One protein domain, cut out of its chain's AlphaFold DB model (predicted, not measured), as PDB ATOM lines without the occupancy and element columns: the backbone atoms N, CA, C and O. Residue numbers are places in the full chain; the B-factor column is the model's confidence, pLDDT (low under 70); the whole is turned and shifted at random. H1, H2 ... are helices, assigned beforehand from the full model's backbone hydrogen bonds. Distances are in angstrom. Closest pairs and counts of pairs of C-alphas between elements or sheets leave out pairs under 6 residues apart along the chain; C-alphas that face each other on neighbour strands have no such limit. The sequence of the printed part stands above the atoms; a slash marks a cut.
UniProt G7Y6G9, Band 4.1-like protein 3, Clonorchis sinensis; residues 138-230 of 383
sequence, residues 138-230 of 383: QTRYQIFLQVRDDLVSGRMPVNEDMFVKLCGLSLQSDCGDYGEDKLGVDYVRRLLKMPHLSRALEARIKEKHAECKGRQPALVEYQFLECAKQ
ATOM      1  N   GLN A 138     -23.262  19.759 -21.058       84.38
ATOM      2  CA  GLN A 138     -22.547  18.566 -21.518       84.38
ATOM      3  C   GLN A 138     -21.310  18.950 -22.340       84.38
ATOM      4  O   GLN A 138     -20.206  18.483 -22.060       84.38
ATOM      5  N   THR A 139     -21.466  19.862 -23.303       82.12
ATOM      6  CA  THR A 139     -20.369  20.451 -24.091       82.12
ATOM      7  C   THR A 139     -19.337  21.129 -23.181       82.12
ATOM      8  O   THR A 139     -18.131  20.893 -23.317       82.12
ATOM      9  N   ARG A 140     -19.795  21.922 -22.202       85.62
ATOM     10  CA  ARG A 140     -18.940  22.609 -21.220       85.62
ATOM     11  C   ARG A 140     -18.144  21.619 -20.355       85.62
ATOM     12  O   ARG A 140     -16.936  21.793 -20.199       85.62
ATOM     13  N   TYR A 141     -18.770  20.536 -19.890       87.25
ATOM     14  CA  TYR A 141     -18.124  19.462 -19.129       87.25
ATOM     15  C   TYR A 141     -17.061  18.706 -19.948       87.25
ATOM     16  O   TYR A 141     -15.966  18.447 -19.450       87.25
ATOM     17  N   GLN A 142     -17.307  18.427 -21.236       86.12
ATOM     18  CA  GLN A 142     -16.285  17.828 -22.112       86.12
ATOM     19  C   GLN A 142     -15.043  18.728 -22.270       86.12
ATOM     20  O   GLN A 142     -13.924  18.224 -22.374       86.12
ATOM     21  N   ILE A 143     -15.215  20.056 -22.258       84.50
ATOM     22  CA  ILE A 143     -14.090  21.005 -22.292       84.50
ATOM     23  C   ILE A 143     -13.380  21.051 -20.932       84.50
ATOM     24  O   ILE A 143     -12.152  21.040 -20.908       84.50
ATOM     25  N   PHE A 144     -14.109  21.026 -19.810       93.88
ATOM     26  CA  PHE A 144     -13.522  20.885 -18.468       93.88
ATOM     27  C   PHE A 144     -12.618  19.644 -18.368       93.88
ATOM     28  O   PHE A 144     -11.452  19.776 -17.999       93.88
ATOM     29  N   LEU A 145     -13.111  18.468 -18.782       89.06
ATOM     30  CA  LEU A 145     -12.340  17.220 -18.778       89.06
ATOM     31  C   LEU A 145     -11.054  17.329 -19.610       89.06
ATOM     32  O   LEU A 145      -9.981  16.963 -19.134       89.06
ATOM     33  N   GLN A 146     -11.147  17.869 -20.829       86.44
ATOM     34  CA  GLN A 146      -9.987  18.076 -21.697       86.44
ATOM     35  C   GLN A 146      -8.951  19.008 -21.047       86.44
ATOM     36  O   GLN A 146      -7.773  18.665 -20.997       86.44
ATOM     37  N   VAL A 147      -9.383  20.156 -20.514       90.06
ATOM     38  CA  VAL A 147      -8.496  21.177 -19.926       90.06
ATOM     39  C   VAL A 147      -7.869  20.692 -18.613       90.06
ATOM     40  O   VAL A 147      -6.706  20.993 -18.344       90.06
ATOM     41  N   ARG A 148      -8.580  19.886 -17.814       94.00
ATOM     42  CA  ARG A 148      -8.006  19.173 -16.660       94.00
ATOM     43  C   ARG A 148      -6.927  18.187 -17.095       94.00
ATOM     44  O   ARG A 148      -5.843  18.174 -16.517       94.00
ATOM     45  N   ASP A 149      -7.193  17.380 -18.116       87.12
ATOM     46  CA  ASP A 149      -6.220  16.414 -18.625       87.12
ATOM     47  C   ASP A 149      -5.030  17.118 -19.330       87.12
ATOM     48  O   ASP A 149      -3.927  16.567 -19.368       87.12
ATOM     49  N   ASP A 150      -5.194  18.351 -19.829       84.62
ATOM     50  CA  ASP A 150      -4.107  19.228 -20.310       84.62
ATOM     51  C   ASP A 150      -3.278  19.838 -19.161       84.62
ATOM     52  O   ASP A 150      -2.052  19.900 -19.265       84.62
ATOM     53  N   LEU A 151      -3.917  20.238 -18.055       89.94
ATOM     54  CA  LEU A 151      -3.266  20.719 -16.828       89.94
ATOM     55  C   LEU A 151      -2.402  19.622 -16.186       89.94
ATOM     56  O   LEU A 151      -1.211  19.807 -15.954       89.94
ATOM     57  N   VAL A 152      -3.010  18.460 -15.926       86.88
ATOM     58  CA  VAL A 152      -2.389  17.314 -15.237       86.88
ATOM     59  C   VAL A 152      -1.215  16.726 -16.024       86.88
ATOM     60  O   VAL A 152      -0.260  16.234 -15.431       86.88
ATOM     61  N   SER A 153      -1.267  16.774 -17.356       81.50
ATOM     62  CA  SER A 153      -0.202  16.246 -18.220       81.50
ATOM     63  C   SER A 153       0.920  17.242 -18.533       81.50
ATOM     64  O   SER A 153       1.818  16.894 -19.296       81.50
ATOM     65  N   GLY A 154       0.867  18.468 -18.000       82.44
ATOM     66  CA  GLY A 154       1.858  19.516 -18.264       82.44
ATOM     67  C   GLY A 154       1.691  20.259 -19.597       82.44
ATOM     68  O   GLY A 154       2.431  21.210 -19.848       82.44
ATOM     69  N   ARG A 155       0.699  19.906 -20.433       81.00
ATOM     70  CA  ARG A 155       0.427  20.603 -21.709       81.00
ATOM     71  C   ARG A 155      -0.045  22.046 -21.514       81.00
ATOM     72  O   ARG A 155       0.282  22.898 -22.336       81.00
ATOM     73  N   MET A 156      -0.783  22.319 -20.435       86.25
ATOM     74  CA  MET A 156      -1.176  23.668 -20.016       86.25
ATOM     75  C   MET A 156      -0.358  24.092 -18.780       86.25
ATOM     76  O   MET A 156      -0.852  23.976 -17.656       86.25
ATOM     77  N   PRO A 157       0.891  24.574 -18.945       86.31
ATOM     78  CA  PRO A 157       1.692  25.057 -17.824       86.31
ATOM     79  C   PRO A 157       1.065  26.315 -17.215       86.31
ATOM     80  O   PRO A 157       0.658  27.234 -17.932       86.31
ATOM     81  N   VAL A 158       1.002  26.363 -15.885       90.19
ATOM     82  CA  VAL A 158       0.468  27.472 -15.080       90.19
ATOM     83  C   VAL A 158       1.343  27.667 -13.834       90.19
ATOM     84  O   VAL A 158       2.166  26.808 -13.519       90.19
ATOM     85  N   ASN A 159       1.188  28.784 -13.115       92.19
ATOM     86  CA  ASN A 159       1.877  28.977 -11.833       92.19
ATOM     87  C   ASN A 159       1.287  28.073 -10.728       92.19
ATOM     88  O   ASN A 159       0.172  27.565 -10.858       92.19
ATOM     89  N   GLU A 160       2.033  27.869  -9.636       93.75
ATOM     90  CA  GLU A 160       1.646  26.912  -8.587       93.75
ATOM     91  C   GLU A 160       0.291  27.254  -7.942       93.75
ATOM     92  O   GLU A 160      -0.522  26.366  -7.707       93.75
ATOM     93  N   ASP A 161      -0.006  28.537  -7.725       95.44
ATOM     94  CA  ASP A 161      -1.262  28.959  -7.093       95.44
ATOM     95  C   ASP A 161      -2.485  28.687  -7.982       95.44
ATOM     96  O   ASP A 161      -3.523  28.228  -7.495       95.44
ATOM     97  N   MET A 162      -2.367  28.903  -9.298       96.44
ATOM     98  CA  MET A 162      -3.405  28.520 -10.255       96.44
ATOM     99  C   MET A 162      -3.500  26.995 -10.385       96.44
ATOM    100  O   MET A 162      -4.607  26.465 -10.459       96.44
ATOM    101  N   PHE A 163      -2.374  26.274 -10.345       96.06
ATOM    102  CA  PHE A 163      -2.356  24.809 -10.348       96.06
ATOM    103  C   PHE A 163      -3.124  24.236  -9.147       96.06
ATOM    104  O   PHE A 163      -4.023  23.414  -9.325       96.06
ATOM    105  N   VAL A 164      -2.834  24.727  -7.935       96.75
ATOM    106  CA  VAL A 164      -3.539  24.377  -6.691       96.75
ATOM    107  C   VAL A 164      -5.033  24.686  -6.801       96.75
ATOM    108  O   VAL A 164      -5.864  23.831  -6.487       96.75
ATOM    109  N   LYS A 165      -5.388  25.881  -7.292       97.56
ATOM    110  CA  LYS A 165      -6.780  26.323  -7.467       97.56
ATOM    111  C   LYS A 165      -7.564  25.423  -8.423       97.56
ATOM    112  O   LYS A 165      -8.669  24.999  -8.087       97.56
ATOM    113  N   LEU A 166      -6.997  25.113  -9.587       97.75
ATOM    114  CA  LEU A 166      -7.623  24.261 -10.596       97.75
ATOM    115  C   LEU A 166      -7.718  22.799 -10.127       97.75
ATOM    116  O   LEU A 166      -8.770  22.182 -10.273       97.75
ATOM    117  N   CYS A 167      -6.675  22.256  -9.489       96.75
ATOM    118  CA  CYS A 167      -6.707  20.901  -8.931       96.75
ATOM    119  C   CYS A 167      -7.749  20.750  -7.808       96.75
ATOM    120  O   CYS A 167      -8.473  19.758  -7.789       96.75
ATOM    121  N   GLY A 168      -7.872  21.732  -6.905       96.31
ATOM    122  CA  GLY A 168      -8.883  21.718  -5.839       96.31
ATOM    123  C   GLY A 168     -10.322  21.742  -6.371       96.31
ATOM    124  O   GLY A 168     -11.159  20.966  -5.913       96.31
ATOM    125  N   LEU A 169     -10.592  22.569  -7.391       97.62
ATOM    126  CA  LEU A 169     -11.890  22.610  -8.081       97.62
ATOM    127  C   LEU A 169     -12.189  21.303  -8.834       97.62
ATOM    128  O   LEU A 169     -13.319  20.821  -8.791       97.62
ATOM    129  N   SER A 170     -11.179  20.703  -9.475       96.31
ATOM    130  CA  SER A 170     -11.322  19.405 -10.146       96.31
ATOM    131  C   SER A 170     -11.704  18.298  -9.171       96.31
ATOM    132  O   SER A 170     -12.607  17.524  -9.467       96.31
ATOM    133  N   LEU A 171     -11.061  18.230  -8.000       95.19
ATOM    134  CA  LEU A 171     -11.363  17.206  -6.997       95.19
ATOM    135  C   LEU A 171     -12.815  17.299  -6.496       95.19
ATOM    136  O   LEU A 171     -13.465  16.262  -6.374       95.19
ATOM    137  N   GLN A 172     -13.356  18.510  -6.307       95.88
ATOM    138  CA  GLN A 172     -14.757  18.693  -5.896       95.88
ATOM    139  C   GLN A 172     -15.744  18.228  -6.988       95.88
ATOM    140  O   GLN A 172     -16.821  17.741  -6.652       95.88
ATOM    141  N   SER A 173     -15.392  18.321  -8.278       94.81
ATOM    142  CA  SER A 173     -16.175  17.714  -9.373       94.81
ATOM    143  C   SER A 173     -16.023  16.184  -9.392       94.81
ATOM    144  O   SER A 173     -17.019  15.463  -9.384       94.81
ATOM    145  N   ASP A 174     -14.786  15.677  -9.332       91.00
ATOM    146  CA  ASP A 174     -14.458  14.250  -9.475       91.00
ATOM    147  C   ASP A 174     -14.887  13.372  -8.275       91.00
ATOM    148  O   ASP A 174     -15.114  12.172  -8.449       91.00
ATOM    149  N   CYS A 175     -14.970  13.915  -7.051       89.62
ATOM    150  CA  CYS A 175     -15.328  13.138  -5.848       89.62
ATOM    151  C   CYS A 175     -16.245  13.830  -4.819       89.62
ATOM    152  O   CYS A 175     -16.625  13.185  -3.839       89.62
ATOM    153  N   GLY A 176     -16.659  15.081  -5.049       89.69
ATOM    154  CA  GLY A 176     -17.508  15.832  -4.120       89.69
ATOM    155  C   GLY A 176     -16.803  16.226  -2.818       89.69
ATOM    156  O   GLY A 176     -15.581  16.202  -2.720       89.69
ATOM    157  N   ASP A 177     -17.600  16.591  -1.811       88.38
ATOM    158  CA  ASP A 177     -17.131  17.149  -0.538       88.38
ATOM    159  C   ASP A 177     -15.996  16.352   0.131       88.38
ATOM    160  O   ASP A 177     -16.126  15.162   0.437       88.38
ATOM    161  N   TYR A 178     -14.918  17.065   0.472       79.06
ATOM    162  CA  TYR A 178     -13.773  16.532   1.208       79.06
ATOM    163  C   TYR A 178     -14.166  15.786   2.498       79.06
ATOM    164  O   TYR A 178     -14.822  16.334   3.391       79.06
ATOM    165  N   GLY A 179     -13.693  14.540   2.614       74.94
ATOM    166  CA  GLY A 179     -13.816  13.703   3.808       74.94
ATOM    167  C   GLY A 179     -12.653  12.718   3.918       74.94
ATOM    168  O   GLY A 179     -12.561  11.767   3.137       74.94
ATOM    169  N   GLU A 180     -11.772  12.945   4.892       61.97
ATOM    170  CA  GLU A 180     -10.495  12.230   5.052       61.97
ATOM    171  C   GLU A 180     -10.689  10.717   5.215       61.97
ATOM    172  O   GLU A 180     -10.079   9.935   4.480       61.97
ATOM    173  N   ASP A 181     -11.638  10.320   6.069       65.00
ATOM    174  CA  ASP A 181     -11.980   8.922   6.370       65.00
ATOM    175  C   ASP A 181     -12.468   8.127   5.145       65.00
ATOM    176  O   ASP A 181     -12.387   6.900   5.118       65.00
ATOM    177  N   LYS A 182     -13.019   8.817   4.135       75.81
ATOM    178  CA  LYS A 182     -13.675   8.198   2.970       75.81
ATOM    179  C   LYS A 182     -12.770   8.126   1.747       75.81
ATOM    180  O   LYS A 182     -12.835   7.161   0.991       75.81
ATOM    181  N   LEU A 183     -11.959   9.158   1.523       78.56
ATOM    182  CA  LEU A 183     -11.138   9.276   0.315       78.56
ATOM    183  C   LEU A 183      -9.796   8.534   0.459       78.56
ATOM    184  O   LEU A 183      -9.300   7.963  -0.522       78.56
ATOM    185  N   GLY A 184      -9.246   8.486   1.678       80.81
ATOM    186  CA  GLY A 184      -7.943   7.894   1.992       80.81
ATOM    187  C   GLY A 184      -6.762   8.811   1.645       80.81
ATOM    188  O   GLY A 184      -6.862   9.688   0.790       80.81
ATOM    189  N   VAL A 185      -5.619   8.605   2.308       80.19
ATOM    190  CA  VAL A 185      -4.498   9.572   2.340       80.19
ATOM    191  C   VAL A 185      -4.008   9.998   0.947       80.19
ATOM    192  O   VAL A 185      -3.851  11.195   0.711       80.19
ATOM    193  N   ASP A 186      -3.830   9.063   0.009       84.88
ATOM    194  CA  ASP A 186      -3.294   9.316  -1.343       84.88
ATOM    195  C   ASP A 186      -4.356   9.652  -2.414       84.88
ATOM    196  O   ASP A 186      -4.081   9.566  -3.616       84.88
ATOM    197  N   TYR A 187      -5.582  10.033  -2.027       90.00
ATOM    198  CA  TYR A 187      -6.667  10.262  -2.995       90.00
ATOM    199  C   TYR A 187      -6.311  11.289  -4.083       90.00
ATOM    200  O   TYR A 187      -6.661  11.080  -5.244       90.00
ATOM    201  N   VAL A 188      -5.556  12.339  -3.736       90.88
ATOM    202  CA  VAL A 188      -5.102  13.382  -4.670       90.88
ATOM    203  C   VAL A 188      -4.217  12.790  -5.770       90.88
ATOM    204  O   VAL A 188      -4.499  12.989  -6.951       90.88
ATOM    205  N   ARG A 189      -3.190  12.001  -5.406       89.25
ATOM    206  CA  ARG A 189      -2.305  11.319  -6.372       89.25
ATOM    207  C   ARG A 189      -3.087  10.383  -7.288       89.25
ATOM    208  O   ARG A 189      -2.811  10.320  -8.483       89.25
ATOM    209  N   ARG A 190      -4.063   9.663  -6.723       88.94
ATOM    210  CA  ARG A 190      -4.884   8.671  -7.429       88.94
ATOM    211  C   ARG A 190      -5.848   9.315  -8.429       88.94
ATOM    212  O   ARG A 190      -5.873   8.890  -9.579       88.94
ATOM    213  N   LEU A 191      -6.631  10.311  -8.007       88.50
ATOM    214  CA  LEU A 191      -7.649  10.948  -8.852       88.50
ATOM    215  C   LEU A 191      -7.020  11.851  -9.918       88.50
ATOM    216  O   LEU A 191      -7.351  11.723 -11.093       88.50
ATOM    217  N   LEU A 192      -6.034  12.673  -9.539       87.94
ATOM    218  CA  LEU A 192      -5.291  13.509 -10.488       87.94
ATOM    219  C   LEU A 192      -4.233  12.724 -11.283       87.94
ATOM    220  O   LEU A 192      -3.501  13.320 -12.062       87.94
ATOM    221  N   LYS A 193      -4.114  11.399 -11.099       85.81
ATOM    222  CA  LYS A 193      -3.160  10.513 -11.802       85.81
ATOM    223  C   LYS A 193      -1.684  10.964 -11.714       85.81
ATOM    224  O   LYS A 193      -0.888  10.636 -12.591       85.81
ATOM    225  N   MET A 194      -1.306  11.680 -10.651       86.56
ATOM    226  CA  MET A 194       0.041  12.225 -10.424       86.56
ATOM    227  C   MET A 194       0.791  11.452  -9.320       86.56
ATOM    228  O   MET A 194       0.742  11.850  -8.153       86.56
ATOM    229  N   PRO A 195       1.523  10.364  -9.638       80.88
ATOM    230  CA  PRO A 195       2.234   9.572  -8.629       80.88
ATOM    231  C   PRO A 195       3.393  10.332  -7.961       80.88
ATOM    232  O   PRO A 195       3.679  10.102  -6.789       80.88
ATOM    233  N   HIS A 196       4.031  11.265  -8.673       84.00
ATOM    234  CA  HIS A 196       5.213  12.005  -8.205       84.00
ATOM    235  C   HIS A 196       4.891  13.371  -7.567       84.00
ATOM    236  O   HIS A 196       5.792  14.177  -7.347       84.00
ATOM    237  N   LEU A 197       3.620  13.641  -7.245       87.12
ATOM    238  CA  LEU A 197       3.191  14.897  -6.621       87.12
ATOM    239  C   LEU A 197       3.877  15.113  -5.258       87.12
ATOM    240  O   LEU A 197       3.785  14.257  -4.368       87.12
ATOM    241  N   SER A 198       4.530  16.267  -5.077       89.94
ATOM    242  CA  SER A 198       5.239  16.602  -3.835       89.94
ATOM    243  C   SER A 198       4.271  16.728  -2.650       89.94
ATOM    244  O   SER A 198       3.124  17.145  -2.808       89.94
ATOM    245  N   ARG A 199       4.721  16.374  -1.437       90.38
ATOM    246  CA  ARG A 199       3.867  16.412  -0.230       90.38
ATOM    247  C   ARG A 199       3.383  17.824   0.117       90.38
ATOM    248  O   ARG A 199       2.263  17.972   0.592       90.38
ATOM    249  N   ALA A 200       4.202  18.846  -0.139       92.12
ATOM    250  CA  ALA A 200       3.825  20.242   0.080       92.12
ATOM    251  C   ALA A 200       2.702  20.671  -0.878       92.12
ATOM    252  O   ALA A 200       1.662  21.146  -0.429       92.12
ATOM    253  N   LEU A 201       2.865  20.420  -2.183       92.00
ATOM    254  CA  LEU A 201       1.862  20.769  -3.190       92.00
ATOM    255  C   LEU A 201       0.564  19.962  -3.008       92.00
ATOM    256  O   LEU A 201      -0.530  20.503  -3.137       92.00
ATOM    257  N   GLU A 202       0.672  18.686  -2.628       93.31
ATOM    258  CA  GLU A 202      -0.476  17.858  -2.255       93.31
ATOM    259  C   GLU A 202      -1.261  18.451  -1.072       93.31
ATOM    260  O   GLU A 202      -2.489  18.489  -1.125       93.31
ATOM    261  N   ALA A 203      -0.584  18.931  -0.022       93.44
ATOM    262  CA  ALA A 203      -1.244  19.546   1.130       93.44
ATOM    263  C   ALA A 203      -2.021  20.813   0.731       93.44
ATOM    264  O   ALA A 203      -3.198  20.927   1.073       93.44
ATOM    265  N   ARG A 204      -1.418  21.695  -0.084       96.44
ATOM    266  CA  ARG A 204      -2.093  22.883  -0.645       96.44
ATOM    267  C   ARG A 204      -3.331  22.508  -1.470       96.44
ATOM    268  O   ARG A 204      -4.361  23.173  -1.392       96.44
ATOM    269  N   ILE A 205      -3.265  21.421  -2.243       95.75
ATOM    270  CA  ILE A 205      -4.407  20.915  -3.025       95.75
ATOM    271  C   ILE A 205      -5.516  20.352  -2.116       95.75
ATOM    272  O   ILE A 205      -6.691  20.573  -2.404       95.75
ATOM    273  N   LYS A 206      -5.182  19.674  -1.006       94.25
ATOM    274  CA  LYS A 206      -6.171  19.179  -0.023       94.25
ATOM    275  C   LYS A 206      -6.884  20.321   0.700       94.25
ATOM    276  O   LYS A 206      -8.108  20.306   0.782       94.25
ATOM    277  N   GLU A 207      -6.135  21.328   1.144       94.81
ATOM    278  CA  GLU A 207      -6.676  22.575   1.697       94.81
ATOM    279  C   GLU A 207      -7.636  23.242   0.699       94.81
ATOM    280  O   GLU A 207      -8.790  23.529   1.027       94.81
ATOM    281  N   LYS A 208      -7.217  23.378  -0.567       95.88
ATOM    282  CA  LYS A 208      -8.050  24.001  -1.600       95.88
ATOM    283  C   LYS A 208      -9.287  23.192  -1.979       95.88
ATOM    284  O   LYS A 208     -10.302  23.772  -2.361       95.88
ATOM    285  N   HIS A 209      -9.225  21.870  -1.856       95.38
ATOM    286  CA  HIS A 209     -10.384  20.999  -2.004       95.38
ATOM    287  C   HIS A 209     -11.373  21.182  -0.837       95.38
ATOM    288  O   HIS A 209     -12.572  21.314  -1.071       95.38
ATOM    289  N   ALA A 210     -10.889  21.308   0.404       93.62
ATOM    290  CA  ALA A 210     -11.737  21.576   1.569       93.62
ATOM    291  C   ALA A 210     -12.473  22.934   1.485       93.62
ATOM    292  O   ALA A 210     -13.641  23.014   1.861       93.62
ATOM    293  N   GLU A 211     -11.856  23.977   0.911       94.81
ATOM    294  CA  GLU A 211     -12.534  25.253   0.589       94.81
ATOM    295  C   GLU A 211     -13.699  25.120  -0.418       94.81
ATOM    296  O   GLU A 211     -14.544  26.019  -0.532       94.81
ATOM    297  N   CYS A 212     -13.727  24.046  -1.213       93.50
ATOM    298  CA  CYS A 212     -14.733  23.829  -2.255       93.50
ATOM    299  C   CYS A 212     -15.987  23.096  -1.750       93.50
ATOM    300  O   CYS A 212     -16.957  22.980  -2.502       93.50
ATOM    301  N   LYS A 213     -15.996  22.682  -0.479       93.25
ATOM    302  CA  LYS A 213     -17.092  21.970   0.184       93.25
ATOM    303  C   LYS A 213     -18.451  22.666   0.015       93.25
ATOM    304  O   LYS A 213     -18.558  23.888   0.109       93.25
ATOM    305  N   GLY A 214     -19.500  21.878  -0.218       92.56
ATOM    306  CA  GLY A 214     -20.872  22.336  -0.433       92.56
ATOM    307  C   GLY A 214     -21.153  22.903  -1.829       92.56
ATOM    308  O   GLY A 214     -22.297  23.260  -2.115       92.56
ATOM    309  N   ARG A 215     -20.153  22.992  -2.721       94.31
ATOM    310  CA  ARG A 215     -20.352  23.442  -4.108       94.31
ATOM    311  C   ARG A 215     -20.740  22.266  -5.004       94.31
ATOM    312  O   ARG A 215     -20.141  21.194  -4.938       94.31
ATOM    313  N   GLN A 216     -21.721  22.494  -5.874       93.88
ATOM    314  CA  GLN A 216     -22.164  21.521  -6.875       93.88
ATOM    315  C   GLN A 216     -21.110  21.345  -7.992       93.88
ATOM    316  O   GLN A 216     -20.479  22.342  -8.355       93.88
ATOM    317  N   PRO A 217     -20.960  20.141  -8.588       92.88
ATOM    318  CA  PRO A 217     -19.987  19.867  -9.656       92.88
ATOM    319  C   PRO A 217     -20.030  20.884 -10.807       92.88
ATOM    320  O   PRO A 217     -19.048  21.590 -11.035       92.88
ATOM    321  N   ALA A 218     -21.205  21.107 -11.410       91.69
ATOM    322  CA  ALA A 218     -21.391  22.065 -12.505       91.69
ATOM    323  C   ALA A 218     -20.936  23.505 -12.173       91.69
ATOM    324  O   ALA A 218     -20.496  24.242 -13.060       91.69
ATOM    325  N   LEU A 219     -20.994  23.914 -10.896       94.88
ATOM    326  CA  LEU A 219     -20.509  25.219 -10.438       94.88
ATOM    327  C   LEU A 219     -18.980  25.249 -10.286       94.88
ATOM    328  O   LEU A 219     -18.366  26.255 -10.640       94.88
ATOM    329  N   VAL A 220     -18.345  24.182  -9.788       96.75
ATOM    330  CA  VAL A 220     -16.871  24.130  -9.706       96.75
ATOM    331  C   VAL A 220     -16.219  23.899 -11.065       96.75
ATOM    332  O   VAL A 220     -15.153  24.450 -11.312       96.75
ATOM    333  N   GLU A 221     -16.887  23.204 -11.984       95.56
ATOM    334  CA  GLU A 221     -16.491  23.068 -13.392       95.56
ATOM    335  C   GLU A 221     -16.568  24.415 -14.125       95.56
ATOM    336  O   GLU A 221     -15.631  24.803 -14.826       95.56
ATOM    337  N   TYR A 222     -17.642  25.182 -13.898       95.75
ATOM    338  CA  TYR A 222     -17.748  26.568 -14.360       95.75
ATOM    339  C   TYR A 222     -16.615  27.434 -13.780       95.75
ATOM    340  O   TYR A 222     -15.911  28.114 -14.524       95.75
ATOM    341  N   GLN A 223     -16.383  27.378 -12.461       97.19
ATOM    342  CA  GLN A 223     -15.315  28.138 -11.793       97.19
ATOM    343  C   GLN A 223     -13.912  27.724 -12.264       97.19
ATOM    344  O   GLN A 223     -13.033  28.578 -12.381       97.19
ATOM    345  N   PHE A 224     -13.694  26.444 -12.571       98.12
ATOM    346  CA  PHE A 224     -12.455  25.931 -13.152       98.12
ATOM    347  C   PHE A 224     -12.219  26.558 -14.529       98.12
ATOM    348  O   PHE A 224     -11.135  27.073 -14.788       98.12
ATOM    349  N   LEU A 225     -13.241  26.583 -15.389       96.12
ATOM    350  CA  LEU A 225     -13.153  27.152 -16.736       96.12
ATOM    351  C   LEU A 225     -13.007  28.687 -16.734       96.12
ATOM    352  O   LEU A 225     -12.223  29.208 -17.528       96.12
ATOM    353  N   GLU A 226     -13.657  29.402 -15.806       96.75
ATOM    354  CA  GLU A 226     -13.414  30.837 -15.551       96.75
ATOM    355  C   GLU A 226     -11.956  31.132 -15.178       96.75
ATOM    356  O   GLU A 226     -11.409  32.160 -15.570       96.75
ATOM    357  N   CYS A 227     -11.317  30.245 -14.411       96.88
ATOM    358  CA  CYS A 227      -9.917  30.405 -14.022       96.88
ATOM    359  C   CYS A 227      -8.970  30.005 -15.157       96.88
ATOM    360  O   CYS A 227      -8.013  30.721 -15.441       96.88
ATOM    361  N   ALA A 228      -9.248  28.888 -15.832       95.75
ATOM    362  CA  ALA A 228      -8.405  28.364 -16.895       95.75
ATOM    363  C   ALA A 228      -8.318  29.332 -18.085       95.75
ATOM    364  O   ALA A 228      -7.217  29.574 -18.566       95.75
ATOM    365  N   LYS A 229      -9.427  29.966 -18.508       91.81
ATOM    366  CA  LYS A 229      -9.430  30.917 -19.642       91.81
ATOM    367  C   LYS A 229      -8.561  32.171 -19.433       91.81
ATOM    368  O   LYS A 229      -8.287  32.887 -20.389       91.81
ATOM    369  N   GLN A 230      -8.119  32.437 -18.200       92.69
ATOM    370  CA  GLN A 230      -7.207  33.542 -17.865       92.69
ATOM    371  C   GLN A 230      -5.728  33.184 -18.111       92.69
ATOM    372  O   GLN A 230      -4.877  34.070 -18.173       92.69
TER     373      GLN A 230
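What this domain is: This is residues 138 to 230 of the 383 residues of the protein "Band 4.1-like protein 3" of Clonorchis sinensis (UniProt G7Y6G9). Helix H2 runs through the middle of a compact body, with H6 beside it nearly antiparallel on one side and H5 packed steeply on it on another. H1 packs at a slant on H6, and the short H4 packs on H5, while H3, the shortest helix, lies farthest from the mean of the C-alphas. The printed part has 93 residues with six named helices, H1 to H6 in that order, and no named strand; its class is all helix. It is compact, with a radius of gyration of the C-alphas of 12.2 A, and rounded, spanning 33 by 27 by 19 A.

How they stand to each other: Start at H1, residues 138 to 152, and go on to the hub, H2, residues 160 to 175. They only just touch, with 3 pairs of C-alphas within 8 A; the closest are those of Arg 148 and Ser 170, 7.3 A apart. They run opposite ways at a steep tilt of 49 degrees. H3, residues 180 to 183, touches no helix and is only just apart from H2, at 8.4 A. H4, residues 187 to 191, only just touches H2, with 3 pairs of C-alphas within 8 A; Leu 171 and Leu 191 have the closest, 7.5 A apart. Next find H5, residues 199 to 210, which touches H2 at a steep tilt of 55 degrees, the same way; their closest C-alphas, of Gly 168 and His 209, are 4.2 A apart. H4 touches H5 at its residues 202 to 206 alone, with the C-alphas of Val 188 and Glu 202 closest at 6.9 A. H6, residues 217 to 228, touches H2 at a shallow tilt of 19 degrees, opposite ways; the closest C-alphas, of Ser 173 and Pro 217, are 4.4 A apart. H1 touches H6 with residues 141 to 147 alone, and the C-alphas of Phe 144 and Glu 221 are closest at 6.3 A. Among the pairs that are apart are H1 and H5. In H1, H2, H4, H5 and H6 every O i to N i+4 pair is within hydrogen-bond range; H3 is too short for such a pair.

Where its parts are: Find C-alpha 138 at (-22.547, 18.566, -21.518); from there H1 runs 21.2 A to C-alpha 152. H2 begins at C-alpha 160, (1.646, 26.912, -8.587), and measures 22.0 A. H3 and H4 are short, 5.6 A and 6.0 A. H5 measures 16.5 A, and H6, 16.1 A, ends at C-alpha 228, (-8.405, 28.364, -16.895).

The domain as a whole: Look for the two C-alphas farthest apart at Asp 181 and Gln 230, 34.9 A. The printed part has no cut and no long link. Its mean pLDDT is 90.0, and residues 180 to 181 are under 70.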